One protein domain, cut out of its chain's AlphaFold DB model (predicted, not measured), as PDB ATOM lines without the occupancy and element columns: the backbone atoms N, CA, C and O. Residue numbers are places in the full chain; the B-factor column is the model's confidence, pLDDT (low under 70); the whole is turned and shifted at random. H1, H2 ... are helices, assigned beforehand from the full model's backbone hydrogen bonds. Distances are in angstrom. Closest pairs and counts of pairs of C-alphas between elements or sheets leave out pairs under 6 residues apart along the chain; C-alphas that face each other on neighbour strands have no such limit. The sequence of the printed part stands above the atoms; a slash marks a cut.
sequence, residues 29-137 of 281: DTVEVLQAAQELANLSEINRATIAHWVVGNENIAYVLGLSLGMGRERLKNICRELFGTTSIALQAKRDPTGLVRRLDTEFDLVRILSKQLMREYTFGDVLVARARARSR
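Overview. This is residues 29 to 137 of the 281 residues of the protein "DpnII restriction endonuclease" of Rhodococcus kyotonensis (UniProt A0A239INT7). Six helices, H1, H2, H4, H5, H6 and H7, surround the very short H3, which sits near the middle, and they make a rounded body with its helices set at varied angles. H8 is swung out near the end of the printed part, touching no other helix, and residues 120 to 129, of which 124 to 129 belong to H8, stick out from the body. The printed part has 109 residues with eight named helices, H1 to H8 in order, and no named strand; the class is all helix. It is compact, with a radius of gyration of the C-alphas of 13.5 A and spans of 39 by 33 by 26 A.

Along the chain. H1, residues 29 to 41, begins at C-alpha 29 (33.076, 1.680, 29.136) and is 18.9 A long. H2 is residues 48 to 57, 14.8 A; H3, residues 64 to 68; H4, residues 73 to 84, 15.7 A; H5, residues 89 to 95; H6, residues 97 to 108, 16.1 A; H7, residues 110 to 118. H8, residues 124 to 135, is 16.7 A long and ends at C-alpha 135 (45.102, -1.715, 42.162).

Arrangement. H1 is close to but not clearly touching H3, closest C-alphas Val 33 and Val 64 at 6.7 A. H2 touches H6 at a steep tilt of 49 degrees, opposite ways, closest C-alphas Ala 52 and Thr 98 at 5.1 A. H3 touches H7, closest C-alphas Ser 68 and Leu 114 at 6.1 A. H4 touches H5, closest C-alphas Cys 80 and Ile 89 at 6.7 A. H8 touches no helix. Every O i to N i+4 pair is within hydrogen-bond range in H3 to H8; H1 has 8 of 9 and H2 5 of 6.

Size, cuts and confidence. The C-alphas farthest apart, Arg 95 and Gly 125, are 39.0 A apart. The printed part has no cut and no long link. Mean pLDDT of the printed part is 89.7; residue 29 and residues 132 to 137 are under 70.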
ATOM      1  N   ASP A  29      32.269   0.599  28.557       67.25
ATOM      2  CA  ASP A  29      33.076   1.680  29.136       67.25
ATOM      3  C   ASP A  29      34.478   1.807  28.513       67.25
ATOM      4  O   ASP A  29      35.011   2.912  28.438       67.25
ATOM      5  N   THR A  30      35.117   0.708  28.098       78.00
ATOM      6  CA  THR A  30      36.471   0.764  27.514       78.00
ATOM      7  C   THR A  30      36.451   1.053  26.020       78.00
ATOM      8  O   THR A  30      37.421   1.619  25.529       78.00
ATOM      9  N   VAL A  31      35.367   0.724  25.310       83.38
ATOM     10  CA  VAL A  31      35.199   1.061  23.885       83.38
ATOM     11  C   VAL A  31      35.237   2.578  23.685       83.38
ATOM     12  O   VAL A  31      35.990   3.068  22.847       83.38
ATOM     13  N   GLU A  32      34.515   3.341  24.512       85.06
ATOM     14  CA  GLU A  32      34.536   4.811  24.442       85.06
ATOM     15  C   GLU A  32      35.933   5.386  24.730       85.06
ATOM     16  O   GLU A  32      36.360   6.357  24.107       85.06
ATOM     17  N   VAL A  33      36.678   4.773  25.658       89.50
ATOM     18  CA  VAL A  33      38.053   5.185  25.981       89.50
ATOM     19  C   VAL A  33      39.007   4.891  24.821       89.50
ATOM     20  O   VAL A  33      39.864   5.722  24.528       89.50
ATOM     21  N   LEU A  34      38.859   3.743  24.152       88.50
ATOM     22  CA  LEU A  34      39.646   3.387  22.968       88.50
ATOM     23  C   LEU A  34      39.377   4.353  21.812       88.50
ATOM     24  O   LEU A  34      40.321   4.855  21.205       88.50
ATOM     25  N   GLN A  35      38.105   4.672  21.560       90.75
ATOM     26  CA  GLN A  35      37.727   5.658  20.551       90.75
ATOM     27  C   GLN A  35      38.341   7.028  20.861       90.75
ATOM     28  O   GLN A  35      39.003   7.614  20.006       90.75
ATOM     29  N   ALA A  36      38.196   7.515  22.095       93.31
ATOM     30  CA  ALA A  36      38.766   8.794  22.493       93.31
ATOM     31  C   ALA A  36      40.299   8.820  22.374       93.31
ATOM     32  O   ALA A  36      40.869   9.821  21.945       93.31
ATOM     33  N   ALA A  37      40.979   7.719  22.713       92.81
ATOM     34  CA  ALA A  37      42.423   7.603  22.533       92.81
ATOM     35  C   ALA A  37      42.824   7.706  21.051       92.81
ATOM     36  O   ALA A  37      43.778   8.415  20.732       92.81
ATOM     37  N   GLN A  38      42.075   7.060  20.152       93.62
ATOM     38  CA  GLN A  38      42.311   7.138  18.710       93.62
ATOM     39  C   GLN A  38      42.065   8.548  18.160       93.62
ATOM     40  O   GLN A  38      42.865   9.051  17.375       93.62
ATOM     41  N   GLU A  39      40.982   9.205  18.576       95.50
ATOM     42  CA  GLU A  39      40.676  10.576  18.157       95.50
ATOM     43  C   GLU A  39      41.744  11.568  18.626       95.50
ATOM     44  O   GLU A  39      42.201  12.393  17.837       95.50
ATOM     45  N   LEU A  40      42.193  11.448  19.881       95.56
ATOM     46  CA  LEU A  40      43.280  12.265  20.425       95.56
ATOM     47  C   LEU A  40      44.610  12.007  19.700       95.56
ATOM     48  O   LEU A  40      45.356  12.955  19.465       95.56
ATOM     49  N   ALA A  41      44.900  10.759  19.318       93.12
ATOM     50  CA  ALA A  41      46.082  10.406  18.528       93.12
ATOM     51  C   ALA A  41      46.034  10.959  17.093       93.12
ATOM     52  O   ALA A  41      47.078  11.237  16.508       93.12
ATOM     53  N   ASN A  42      44.831  11.139  16.540       94.44
ATOM     54  CA  ASN A  42      44.608  11.653  15.187       94.44
ATOM     55  C   ASN A  42      44.579  13.187  15.108       94.44
ATOM     56  O   ASN A  42      44.439  13.738  14.013       94.44
ATOM     57  N   LEU A  43      44.691  13.897  16.235       94.19
ATOM     58  CA  LEU A  43      44.818  15.351  16.213       94.19
ATOM     59  C   LEU A  43      46.107  15.748  15.485       94.19
ATOM     60  O   LEU A  43      47.187  15.252  15.792       94.19
ATOM     61  N   SER A  44      46.000  16.695  14.550       87.25
ATOM     62  CA  SER A  44      47.143  17.183  13.765       87.25
ATOM     63  C   SER A  44      48.237  17.823  14.625       87.25
ATOM     64  O   SER A  44      49.401  17.846  14.237       87.25
ATOM     65  N   GLU A  45      47.860  18.359  15.785       93.56
ATOM     66  CA  GLU A  45      48.766  18.919  16.780       93.56
ATOM     67  C   GLU A  45      48.161  18.738  18.176       93.56
ATOM     68  O   GLU A  45      46.945  18.843  18.352       93.56
ATOM     69  N   ILE A  46      49.004  18.513  19.184       95.56
ATOM     70  CA  ILE A  46      48.579  18.433  20.584       95.56
ATOM     71  C   ILE A  46      48.847  19.779  21.256       95.56
ATOM     72  O   ILE A  46      49.952  20.040  21.724       95.56
ATOM     73  N   ASN A  47      47.826  20.636  21.312       97.19
ATOM     74  CA  ASN A  47      47.870  21.908  22.026       97.19
ATOM     75  C   ASN A  47      46.508  22.231  22.666       97.19
ATOM     76  O   ASN A  47      45.521  21.518  22.487       97.19
ATOM     77  N   ARG A  48      46.438  23.316  23.448       97.88
ATOM     78  CA  ARG A  48      45.205  23.685  24.168       97.88
ATOM     79  C   ARG A  48      44.009  23.881  23.235       97.88
ATOM     80  O   ARG A  48      42.897  23.527  23.612       97.88
ATOM     81  N   ALA A  49      44.223  24.459  22.054       97.62
ATOM     82  CA  ALA A  49      43.150  24.779  21.122       97.62
ATOM     83  C   ALA A  49      42.587  23.515  20.460       97.62
ATOM     84  O   ALA A  49      41.371  23.333  20.441       97.62
ATOM     85  N   THR A  50      43.452  22.615  19.985       97.62
ATOM     86  CA  THR A  50      43.023  21.363  19.346       97.62
ATOM     87  C   THR A  50      42.351  20.420  20.339       97.62
ATOM     88  O   THR A  50      41.306  19.853  20.028       97.62
ATOM     89  N   ILE A  51      42.867  20.324  21.569       97.94
ATOM     90  CA  ILE A  51      42.235  19.531  22.631       97.94
ATOM     91  C   ILE A  51      40.887  20.146  23.031       97.94
ATOM     92  O   ILE A  51      39.912  19.418  23.187       97.94
ATOM     93  N   ALA A  52      40.785  21.472  23.177       97.94
ATOM     94  CA  ALA A  52      39.508  22.116  23.500       97.94
ATOM     95  C   ALA A  52      38.469  21.912  22.390       97.94
ATOM     96  O   ALA A  52      37.306  21.654  22.691       97.94
ATOM     97  N   HIS A  53      38.888  21.967  21.123       97.62
ATOM     98  CA  HIS A  53      38.022  21.644  19.993       97.62
ATOM     99  C   HIS A  53      37.552  20.185  20.039       97.62
ATOM    100  O   HIS A  53      36.364  19.924  19.876       97.62
ATOM    101  N   TRP A  54      38.452  19.247  20.350       97.88
ATOM    102  CA  TRP A  54      38.089  17.846  20.555       97.88
ATOM    103  C   TRP A  54      37.050  17.679  21.675       97.88
ATOM    104  O   TRP A  54      36.066  16.967  21.484       97.88
ATOM    105  N   VAL A  55      37.201  18.390  22.802       97.81
ATOM    106  CA  VAL A  55      36.257  18.345  23.937       97.81
ATOM    107  C   VAL A  55      34.841  18.774  23.541       97.81
ATOM    108  O   VAL A  55      33.887  18.188  24.046       97.81
ATOM    109  N   VAL A  56      34.679  19.741  22.628       96.69
ATOM    110  CA  VAL A  56      33.352  20.190  22.151       96.69
ATOM    111  C   VAL A  56      32.558  19.040  21.521       96.69
ATOM    112  O   VAL A  56      31.353  18.944  21.728       96.69
ATOM    113  N   GLY A  57      33.222  18.147  20.782       94.06
ATOM    114  CA  GLY A  57      32.587  16.963  20.193       94.06
ATOM    115  C   GLY A  57      32.425  15.785  21.160       94.06
ATOM    116  O   GLY A  57      31.731  14.827  20.840       94.06
ATOM    117  N   ASN A  58      33.050  15.853  22.339       96.06
ATOM    118  CA  ASN A  58      33.319  14.705  23.207       96.06
ATOM    119  C   ASN A  58      33.027  14.985  24.692       96.06
ATOM    120  O   ASN A  58      33.695  14.466  25.589       96.06
ATOM    121  N   GLU A  59      32.010  15.801  24.979       94.44
ATOM    122  CA  GLU A  59      31.701  16.295  26.331       94.44
ATOM    123  C   GLU A  59      31.599  15.166  27.379       94.44
ATOM    124  O   GLU A  59      32.164  15.267  28.470       94.44
ATOM    125  N   ASN A  60      30.924  14.062  27.040       92.00
ATOM    126  CA  ASN A  60      30.687  12.937  27.956       92.00
ATOM    127  C   ASN A  60      31.944  12.102  28.239       92.00
ATOM    128  O   ASN A  60      32.078  11.543  29.330       92.00
ATOM    129  N   ILE A  61      32.878  12.052  27.287       93.31
ATOM    130  CA  ILE A  61      34.107  11.255  27.375       93.31
ATOM    131  C   ILE A  61      35.322  12.114  27.759       93.31
ATOM    132  O   ILE A  61      36.389  11.577  28.036       93.31
ATOM    133  N   ALA A  62      35.167  13.434  27.920       94.94
ATOM    134  CA  ALA A  62      36.238  14.362  28.308       94.94
ATOM    135  C   ALA A  62      36.975  13.984  29.614       94.94
ATOM    136  O   ALA A  62      38.092  14.445  29.860       94.94
ATOM    137  N   TYR A  63      36.399  13.106  30.448       93.50
ATOM    138  CA  TYR A  63      37.078  12.560  31.627       93.50
ATOM    139  C   TYR A  63      38.356  11.771  31.290       93.50
ATOM    140  O   TYR A  63      39.218  11.630  32.163       93.50
ATOM    141  N   VAL A  64      38.516  11.280  30.055       94.69
ATOM    142  CA  VAL A  64      39.729  10.572  29.604       94.69
ATOM    143  C   VAL A  64      40.977  11.448  29.653       94.69
ATOM    144  O   VAL A  64      42.057  10.927  29.912       94.69
ATOM    145  N   LEU A  65      40.840  12.775  29.547       95.81
ATOM    146  CA  LEU A  65      41.961  13.700  29.752       95.81
ATOM    147  C   LEU A  65      42.544  13.559  31.168       95.81
ATOM    148  O   LEU A  65      43.753  13.638  31.365       95.81
ATOM    149  N   GLY A  66      41.700  13.277  32.164       93.00
ATOM    150  CA  GLY A  66      42.158  12.954  33.514       93.00
ATOM    151  C   GLY A  66      42.845  11.589  33.607       93.00
ATOM    152  O   GLY A  66      43.799  11.448  34.373       93.00
ATOM    153  N   LEU A  67      42.424  10.600  32.807       91.62
ATOM    154  CA  LEU A  67      43.115   9.305  32.730       91.62
ATOM    155  C   LEU A  67      44.541   9.478  32.193       91.62
ATOM    156  O   LEU A  67      45.468   8.921  32.782       91.62
ATOM    157  N   SER A  68      44.737  10.319  31.170       91.62
ATOM    158  CA  SER A  68      46.068  10.689  30.658       91.62
ATOM    159  C   SER A  68      46.943  11.325  31.745       91.62
ATOM    160  O   SER A  68      48.151  11.118  31.795       91.62
ATOM    161  N   LEU A  69      46.344  12.038  32.698       90.00
ATOM    162  CA  LEU A  69      47.035  12.612  33.858       90.00
ATOM    163  C   LEU A  69      47.245  11.610  35.016       90.00
ATOM    164  O   LEU A  69      47.704  11.979  36.101       90.00
ATOM    165  N   GLY A  70      46.894  10.334  34.831       83.69
ATOM    166  CA  GLY A  70      46.987   9.298  35.863       83.69
ATOM    167  C   GLY A  70      45.976   9.474  37.003       83.69
ATOM    168  O   GLY A  70      46.222   9.035  38.137       83.69
ATOM    169  N   MET A  71      44.861  10.155  36.737       84.88
ATOM    170  CA  MET A  71      43.777  10.381  37.687       84.88
ATOM    171  C   MET A  71      42.643   9.390  37.438       84.88
ATOM    172  O   MET A  71      42.175   9.242  36.317       84.88
ATOM    173  N   GLY A  72      42.146   8.746  38.495       82.94
ATOM    174  CA  GLY A  72      40.861   8.046  38.421       82.94
ATOM    175  C   GLY A  72      39.687   9.033  38.379       82.94
ATOM    176  O   GLY A  72      39.833  10.183  38.802       82.94
ATOM    177  N   ARG A  73      38.505   8.567  37.941       82.50
ATOM    178  CA  ARG A  73      37.286   9.395  37.823       82.50
ATOM    179  C   ARG A  73      36.971  10.166  39.115       82.50
ATOM    180  O   ARG A  73      36.670  11.350  39.050       82.50
ATOM    181  N   GLU A  74      37.094   9.541  40.287       82.19
ATOM    182  CA  GLU A  74      36.782  10.200  41.568       82.19
ATOM    183  C   GLU A  74      37.752  11.339  41.912       82.19
ATOM    184  O   GLU A  74      37.338  12.422  42.325       82.19
ATOM    185  N   ARG A  75      39.055  11.139  41.666       81.56
ATOM    186  CA  ARG A  75      40.052  12.202  41.835       81.56
ATOM    187  C   ARG A  75      39.754  13.369  40.895       81.56
ATOM    188  O   ARG A  75      39.791  14.514  41.332       81.56
ATOM    189  N   LEU A  76      39.418  13.073  39.639       89.06
ATOM    190  CA  LEU A  76      39.070  14.094  38.658       89.06
ATOM    191  C   LEU A  76      37.814  14.878  39.070       89.06
ATOM    192  O   LEU A  76      37.818  16.099  38.983       89.06
ATOM    193  N   LYS A  77      36.772  14.217  39.597       88.88
ATOM    194  CA  LYS A  77      35.569  14.896  40.119       88.88
ATOM    195  C   LYS A  77      35.889  15.870  41.252       88.88
ATOM    196  O   LYS A  77      35.337  16.967  41.281       88.88
ATOM    197  N   ASN A  78      36.765  15.478  42.176       85.44
ATOM    198  CA  ASN A  78      37.171  16.341  43.287       85.44
ATOM    199  C   ASN A  78      37.960  17.559  42.797       85.44
ATOM    200  O   ASN A  78      37.658  18.674  43.211       85.44
ATOM    201  N   ILE A  79      38.875  17.358  41.846       87.06
ATOM    202  CA  ILE A  79      39.593  18.447  41.174       87.06
ATOM    203  C   ILE A  79      38.611  19.366  40.439       87.06
ATOM    204  O   ILE A  79      38.691  20.581  40.569       87.06
ATOM    205  N   CYS A  80      37.631  18.825  39.712       91.62
ATOM    206  CA  CYS A  80      36.633  19.652  39.035       91.62
ATOM    207  C   CYS A  80      35.792  20.478  40.014       91.62
ATOM    208  O   CYS A  80      35.482  21.637  39.724       91.62
ATOM    209  N   ARG A  81      35.457  19.919  41.186       92.31
ATOM    210  CA  ARG A  81      34.742  20.656  42.234       92.31
ATOM    211  C   ARG A  81      35.562  21.858  42.692       92.31
ATOM    212  O   ARG A  81      35.014  22.948  42.791       92.31
ATOM    213  N   GLU A  82      36.853  21.658  42.929       90.06
ATOM    214  CA  GLU A  82      37.776  22.708  43.363       90.06
ATOM    215  C   GLU A  82      37.998  23.778  42.284       90.06
ATOM    216  O   GLU A  82      37.898  24.970  42.559       90.06
ATOM    217  N   LEU A  83      38.243  23.369  41.037       91.19
ATOM    218  CA  LEU A  83      38.603  24.293  39.958       91.19
ATOM    219  C   LEU A  83      37.402  25.034  39.353       91.19
ATOM    220  O   LEU A  83      37.578  26.143  38.841       91.19
ATOM    221  N   PHE A  84      36.210  24.424  39.362       94.12
ATOM    222  CA  PHE A  84      35.047  24.899  38.594       94.12
ATOM    223  C   PHE A  84      33.729  24.933  39.381       94.12
ATOM    224  O   PHE A  84      32.699  25.317  38.817       94.12
ATOM    225  N   GLY A  85      33.731  24.500  40.646       93.31
ATOM    226  CA  GLY A  85      32.531  24.441  41.483       93.31
ATOM    227  C   GLY A  85      31.553  23.318  41.119       93.31
ATOM    228  O   GLY A  85      30.407  23.350  41.552       93.31
ATOM    229  N   THR A  86      31.961  22.325  40.319       94.56
ATOM    230  CA  THR A  86      31.092  21.216  39.885       94.56
ATOM    231  C   THR A  86      31.822  19.880  39.880       94.56
ATOM    232  O   THR A  86      32.991  19.797  39.528       94.56
ATOM    233  N   THR A  87      31.125  18.801  40.228       92.69
ATOM    234  CA  THR A  87      31.643  17.428  40.112       92.69
ATOM    235  C   THR A  87      31.382  16.804  38.741       92.69
ATOM    236  O   THR A  87      31.869  15.706  38.477       92.69
ATOM    237  N   SER A  88      30.603  17.458  37.874       94.94
ATOM    238  CA  SER A  88      30.291  16.950  36.538       94.94
ATOM    239  C   SER A  88      31.296  17.474  35.514       94.94
ATOM    240  O   SER A  88      31.245  18.639  35.117       94.94
ATOM    241  N   ILE A  89      32.198  16.590  35.073       94.12
ATOM    242  CA  ILE A  89      33.186  16.884  34.028       94.12
ATOM    243  C   ILE A  89      32.463  17.225  32.726       94.12
ATOM    244  O   ILE A  89      32.782  18.235  32.114       94.12
ATOM    245  N   ALA A  90      31.461  16.425  32.343       95.38
ATOM    246  CA  ALA A  90      30.705  16.629  31.111       95.38
ATOM    247  C   ALA A  90      29.993  17.989  31.093       95.38
ATOM    248  O   ALA A  90      30.050  18.710  30.102       95.38
ATOM    249  N   LEU A  91      29.404  18.400  32.223       95.56
ATOM    250  CA  LEU A  91      28.798  19.728  32.340       95.56
ATOM    251  C   LEU A  91      29.837  20.843  32.162       95.56
ATOM    252  O   LEU A  91      29.562  21.839  31.498       95.56
ATOM    253  N   GLN A  92      31.025  20.687  32.752       96.88
ATOM    254  CA  GLN A  92      32.097  21.665  32.597       96.88
ATOM    255  C   GLN A  92      32.652  21.690  31.165       96.88
ATOM    256  O   GLN A  92      32.885  22.776  30.640       96.88
ATOM    257  N   ALA A  93      32.824  20.526  30.538       96.88
ATOM    258  CA  ALA A  93      33.253  20.374  29.151       96.88
ATOM    259  C   ALA A  93      32.287  21.069  28.184       96.88
ATOM    260  O   ALA A  93      32.729  21.799  27.307       96.88
ATOM    261  N   LYS A  94      30.980  20.922  28.417       96.88
ATOM    262  CA  LYS A  94      29.929  21.609  27.662       96.88
ATOM    263  C   LYS A  94      29.932  23.124  27.860       96.88
ATOM    264  O   LYS A  94      29.744  23.888  26.919       96.88
ATOM    265  N   ARG A  95      30.088  23.575  29.109       96.94
ATOM    266  CA  ARG A  95      29.968  24.995  29.477       96.94
ATOM    267  C   ARG A  95      31.170  25.823  29.030       96.94
ATOM    268  O   ARG A  95      30.994  26.937  28.551       96.94
ATOM    269  N   ASP A  96      32.374  25.322  29.282       97.31
ATOM    270  CA  ASP A  96      33.626  26.035  29.022       97.31
ATOM    271  C   ASP A  96      34.757  25.025  28.727       97.31
ATOM    272  O   ASP A  96      35.591  24.742  29.600       97.31
ATOM    273  N   PRO A  97      34.780  24.450  27.506       97.56
ATOM    274  CA  PRO A  97      35.773  23.452  27.097       97.56
ATOM    275  C   PRO A  97      37.189  24.035  27.101       97.56
ATOM    276  O   PRO A  97      38.132  23.406  27.584       97.56
ATOM    277  N   THR A  98      37.338  25.276  26.637       98.00
ATOM    278  CA  THR A  98      38.614  25.997  26.641       98.00
ATOM    279  C   THR A  98      39.123  26.210  28.062       98.00
ATOM    280  O   THR A  98      40.300  25.976  28.336       98.00
ATOM    281  N   GLY A  99      38.262  26.626  28.993       97.25
ATOM    282  CA  GLY A  99      38.623  26.789  30.396       97.25
ATOM    283  C   GLY A  99      38.947  25.470  31.088       97.25
ATOM    284  O   GLY A  99      39.894  25.440  31.879       97.25
ATOM    285  N   LEU A 100      38.237  24.385  30.757       97.25
ATOM    286  CA  LEU A 100      38.553  23.040  31.241       97.25
ATOM    287  C   LEU A 100      39.981  22.643  30.848       97.25
ATOM    288  O   LEU A 100      40.802  22.366  31.722       97.25
ATOM    289  N   VAL A 101      40.292  22.679  29.549       98.12
ATOM    290  CA  VAL A 101      41.614  22.308  29.023       98.12
ATOM    291  C   VAL A 101      42.700  23.236  29.554       98.12
ATOM    292  O   VAL A 101      43.737  22.763  30.007       98.12
ATOM    293  N   ARG A 102      42.457  24.553  29.575       98.19
ATOM    294  CA  ARG A 102      43.411  25.538  30.099       98.19
ATOM    295  C   ARG A 102      43.772  25.261  31.555       98.19
ATOM    296  O   ARG A 102      44.948  25.319  31.888       98.19
ATOM    297  N   ARG A 103      42.794  24.989  32.426       97.50
ATOM    298  CA  ARG A 103      43.073  24.699  33.842       97.50
ATOM    299  C   ARG A 103      43.754  23.347  34.006       97.50
ATOM    300  O   ARG A 103      44.732  23.278  34.733       97.50
ATOM    301  N   LEU A 104      43.309  22.300  33.310       96.38
ATOM    302  CA  LEU A 104      43.993  21.003  33.373       96.38
ATOM    303  C   LEU A 104      45.448  21.098  32.902       96.38
ATOM    304  O   LEU A 104      46.323  20.474  33.494       96.38
ATOM    305  N   ASP A 105      45.719  21.908  31.882       97.75
ATOM    306  CA  ASP A 105      47.075  22.140  31.404       97.75
ATOM    307  C   ASP A 105      47.916  22.967  32.378       97.75
ATOM    308  O   ASP A 105      49.031  22.584  32.703       97.75
ATOM    309  N   THR A 106      47.383  24.067  32.908       94.88
ATOM    310  CA  THR A 106      48.123  24.899  33.866       94.88
ATOM    311  C   THR A 106      48.428  24.164  35.176       94.88
ATOM    312  O   THR A 106      49.525  24.309  35.703       94.88
ATOM    313  N   GLU A 107      47.484  23.386  35.709       90.94
ATOM    314  CA  GLU A 107      47.628  22.750  37.029       90.94
ATOM    315  C   GLU A 107      48.336  21.382  36.952       90.94
ATOM    316  O   GLU A 107      48.955  20.943  37.922       90.94
ATOM    317  N   PHE A 108      48.234  20.681  35.814       92.31
ATOM    318  CA  PHE A 108      48.694  19.291  35.683       92.31
ATOM    319  C   PHE A 108      49.482  18.997  34.409       92.31
ATOM    320  O   PHE A 108      49.838  17.839  34.195       92.31
ATOM    321  N   ASP A 109      49.787  20.007  33.592       95.44
ATOM    322  CA  ASP A 109      50.668  19.878  32.428       95.44
ATOM    323  C   ASP A 109      50.112  18.916  31.356       95.44
ATOM    324  O   ASP A 109      50.819  18.087  30.772       95.44
ATOM    325  N   LEU A 110      48.792  18.995  31.149       97.12
ATOM    326  CA  LEU A 110      48.004  18.151  30.248       97.12
ATOM    327  C   LEU A 110      48.614  18.029  28.853       97.12
ATOM    328  O   LEU A 110      48.775  16.908  28.380       97.12
ATOM    329  N   VAL A 111      48.952  19.137  28.195       97.19
ATOM    330  CA  VAL A 111      49.453  19.132  26.816       97.19
ATOM    331  C   VAL A 111      50.759  18.349  26.734       97.19
ATOM    332  O   VAL A 111      50.880  17.437  25.911       97.19
ATOM    333  N   ARG A 112      51.719  18.636  27.623       95.38
ATOM    334  CA  ARG A 112      53.013  17.943  27.626       95.38
ATOM    335  C   ARG A 112      52.855  16.463  27.955       95.38
ATOM    336  O   ARG A 112      53.502  15.626  27.327       95.38
ATOM    337  N   ILE A 113      52.032  16.126  28.950       94.12
ATOM    338  CA  ILE A 113      51.824  14.733  29.366       94.12
ATOM    339  C   ILE A 113      51.117  13.941  28.267       94.12
ATOM    340  O   ILE A 113      51.579  12.848  27.940       94.12
ATOM    341  N   LEU A 114      50.053  14.488  27.680       94.94
ATOM    342  CA  LEU A 114      49.302  13.841  26.608       94.94
ATOM    343  C   LEU A 114      50.183  13.631  25.375       94.94
ATOM    344  O   LEU A 114      50.290  12.509  24.892       94.94
ATOM    345  N   SER A 115      50.895  14.673  24.932       94.31
ATOM    346  CA  SER A 115      51.837  14.586  23.811       94.31
ATOM    347  C   SER A 115      52.903  13.510  24.055       94.31
ATOM    348  O   SER A 115      53.103  12.624  23.224       94.31
ATOM    349  N   LYS A 116      53.526  13.503  25.244       92.06
ATOM    350  CA  LYS A 116      54.514  12.481  25.623       92.06
ATOM    351  C   LYS A 116      53.933  11.065  25.610       92.06
ATOM    352  O   LYS A 116      54.651  10.127  25.281       92.06
ATOM    353  N   GLN A 117      52.682  10.895  26.031       91.19
ATOM    354  CA  GLN A 117      52.042   9.583  26.092       91.19
ATOM    355  C   GLN A 117      51.630   9.059  24.720       91.19
ATOM    356  O   GLN A 117      51.741   7.856  24.508       91.19
ATOM    357  N   LEU A 118      51.189   9.934  23.813       90.44
ATOM    358  CA  LEU A 118      50.787   9.563  22.455       90.44
ATOM    359  C   LEU A 118      51.983   9.187  21.570       90.44
ATOM    360  O   LEU A 118      51.865   8.306  20.730       90.44
ATOM    361  N   MET A 119      53.147   9.808  21.780       86.62
ATOM    362  CA  MET A 119      54.365   9.523  21.002       86.62
ATOM    363  C   MET A 119      55.197   8.351  21.544       86.62
ATOM    364  O   MET A 119      56.269   8.058  21.016       86.62
ATOM    365  N   ARG A 120      54.772   7.722  22.642       88.50
ATOM    366  CA  ARG A 120      55.555   6.689  23.320       88.50
ATOM    367  C   ARG A 120      55.128   5.293  22.881       88.50
ATOM    368  O   ARG A 120      53.950   4.961  22.917       88.50
ATOM    369  N   GLU A 121      56.109   4.436  22.613       90.38
ATOM    370  CA  GLU A 121      55.894   2.992  22.532       90.38
ATOM    371  C   GLU A 121      55.797   2.380  23.937       90.38
ATOM    372  O   GLU A 121      56.629   2.643  24.817       90.38
ATOM    373  N   TYR A 122      54.761   1.571  24.154       88.62
ATOM    374  CA  TYR A 122      54.509   0.900  25.427       88.62
ATOM    375  C   TYR A 122      54.918  -0.565  25.360       88.62
ATOM    376  O   TYR A 122      54.602  -1.281  24.413       88.62
ATOM    377  N   THR A 123      55.571  -1.028  26.419       89.88
ATOM    378  CA  THR A 123      55.886  -2.443  26.617       89.88
ATOM    379  C   THR A 123      54.840  -3.109  27.507       89.88
ATOM    380  O   THR A 123      54.098  -2.447  28.239       89.88
ATOM    381  N   PHE A 124      54.830  -4.444  27.544       85.00
ATOM    382  CA  PHE A 124      54.026  -5.178  28.527       85.00
ATOM    383  C   PHE A 124      54.354  -4.765  29.977       85.00
ATOM    384  O   PHE A 124      53.459  -4.684  30.819       85.00
ATOM    385  N   GLY A 125      55.615  -4.415  30.262       84.00
ATOM    386  CA  GLY A 125      56.031  -3.892  31.565       84.00
ATOM    387  C   GLY A 125      55.318  -2.590  31.944       84.00
ATOM    388  O   GLY A 125      54.870  -2.448  33.083       84.00
ATOM    389  N   ASP A 126      55.125  -1.671  30.994       85.38
ATOM    390  CA  ASP A 126      54.388  -0.424  31.229       85.38
ATOM    391  C   ASP A 126      52.909  -0.692  31.563       85.38
ATOM    392  O   ASP A 126      52.357  -0.077  32.482       85.38
ATOM    393  N   VAL A 127      52.287  -1.665  30.883       84.31
ATOM    394  CA  VAL A 127      50.906  -2.103  31.161       84.31
ATOM    395  C   VAL A 127      50.785  -2.660  32.583       84.31
ATOM    396  O   VAL A 127      49.859  -2.302  33.318       84.31
ATOM    397  N   LEU A 128      51.732  -3.502  33.011       79.38
ATOM    398  CA  LEU A 128      51.741  -4.053  34.369       79.38
ATOM    399  C   LEU A 128      51.937  -2.965  35.436       79.38
ATOM    400  O   LEU A 128      51.235  -2.976  36.448       79.38
ATOM    401  N   VAL A 129      52.821  -1.988  35.202       77.31
ATOM    402  CA  VAL A 129      53.028  -0.845  36.112       77.31
ATOM    403  C   VAL A 129      51.758   0.001  36.242       77.31
ATOM    404  O   VAL A 129      51.373   0.371  37.357       77.31
ATOM    405  N   ALA A 130      51.076   0.288  35.129       79.00
ATOM    406  CA  ALA A 130      49.813   1.024  35.137       79.00
ATOM    407  C   ALA A 130      48.728   0.283  35.943       79.00
ATOM    408  O   ALA A 130      48.074   0.883  36.802       79.00
ATOM    409  N   ARG A 131      48.599  -1.039  35.751       75.88
ATOM    410  CA  ARG A 131      47.648  -1.899  36.483       75.88
ATOM    411  C   ARG A 131      47.970  -2.013  37.974       75.88
ATOM    412  O   ARG A 131      47.062  -1.938  38.801       75.88
ATOM    413  N   ALA A 132      49.243  -2.141  38.342       66.12
ATOM    414  CA  ALA A 132      49.664  -2.195  39.743       66.12
ATOM    415  C   ALA A 132      49.332  -0.888  40.484       66.12
ATOM    416  O   ALA A 132      48.813  -0.914  41.604       66.12
ATOM    417  N   ARG A 133      49.540   0.268  39.837       61.84
ATOM    418  CA  ARG A 133      49.125   1.569  40.386       61.84
ATOM    419  C   ARG A 133      47.605   1.695  40.482       61.84
ATOM    420  O   ARG A 133      47.120   2.230  41.478       61.84
ATOM    421  N   ALA A 134      46.854   1.183  39.508       58.06
ATOM    422  CA  ALA A 134      45.394   1.170  39.567       58.06
ATOM    423  C   ALA A 134      44.876   0.323  40.744       58.06
ATOM    424  O   ALA A 134      44.053   0.820  41.507       58.06
ATOM    425  N   ARG A 135      45.435  -0.873  40.989       50.59
ATOM    426  CA  ARG A 135      45.102  -1.715  42.162       50.59
ATOM    427  C   ARG A 135      45.343  -1.017  43.503       50.59
ATOM    428  O   ARG A 135      44.584  -1.223  44.440       50.59
ATOM    429  N   SER A 136      46.356  -0.151  43.597       44.31
ATOM    430  CA  SER A 136      46.598   0.640  44.816       44.31
ATOM    431  C   SER A 136      45.571   1.764  45.059       44.31
ATOM    432  O   SER A 136      45.557   2.345  46.141       44.31
ATOM    433  N   ARG A 137      44.725   2.098  44.069       45.38
ATOM    434  CA  ARG A 137      43.809   3.261  44.100       45.38
ATOM    435  C   ARG A 137      42.344   2.951  43.777       45.38
ATOM    436  O   ARG A 137      41.482   3.768  44.084       45.38
TER     437      ARG A 137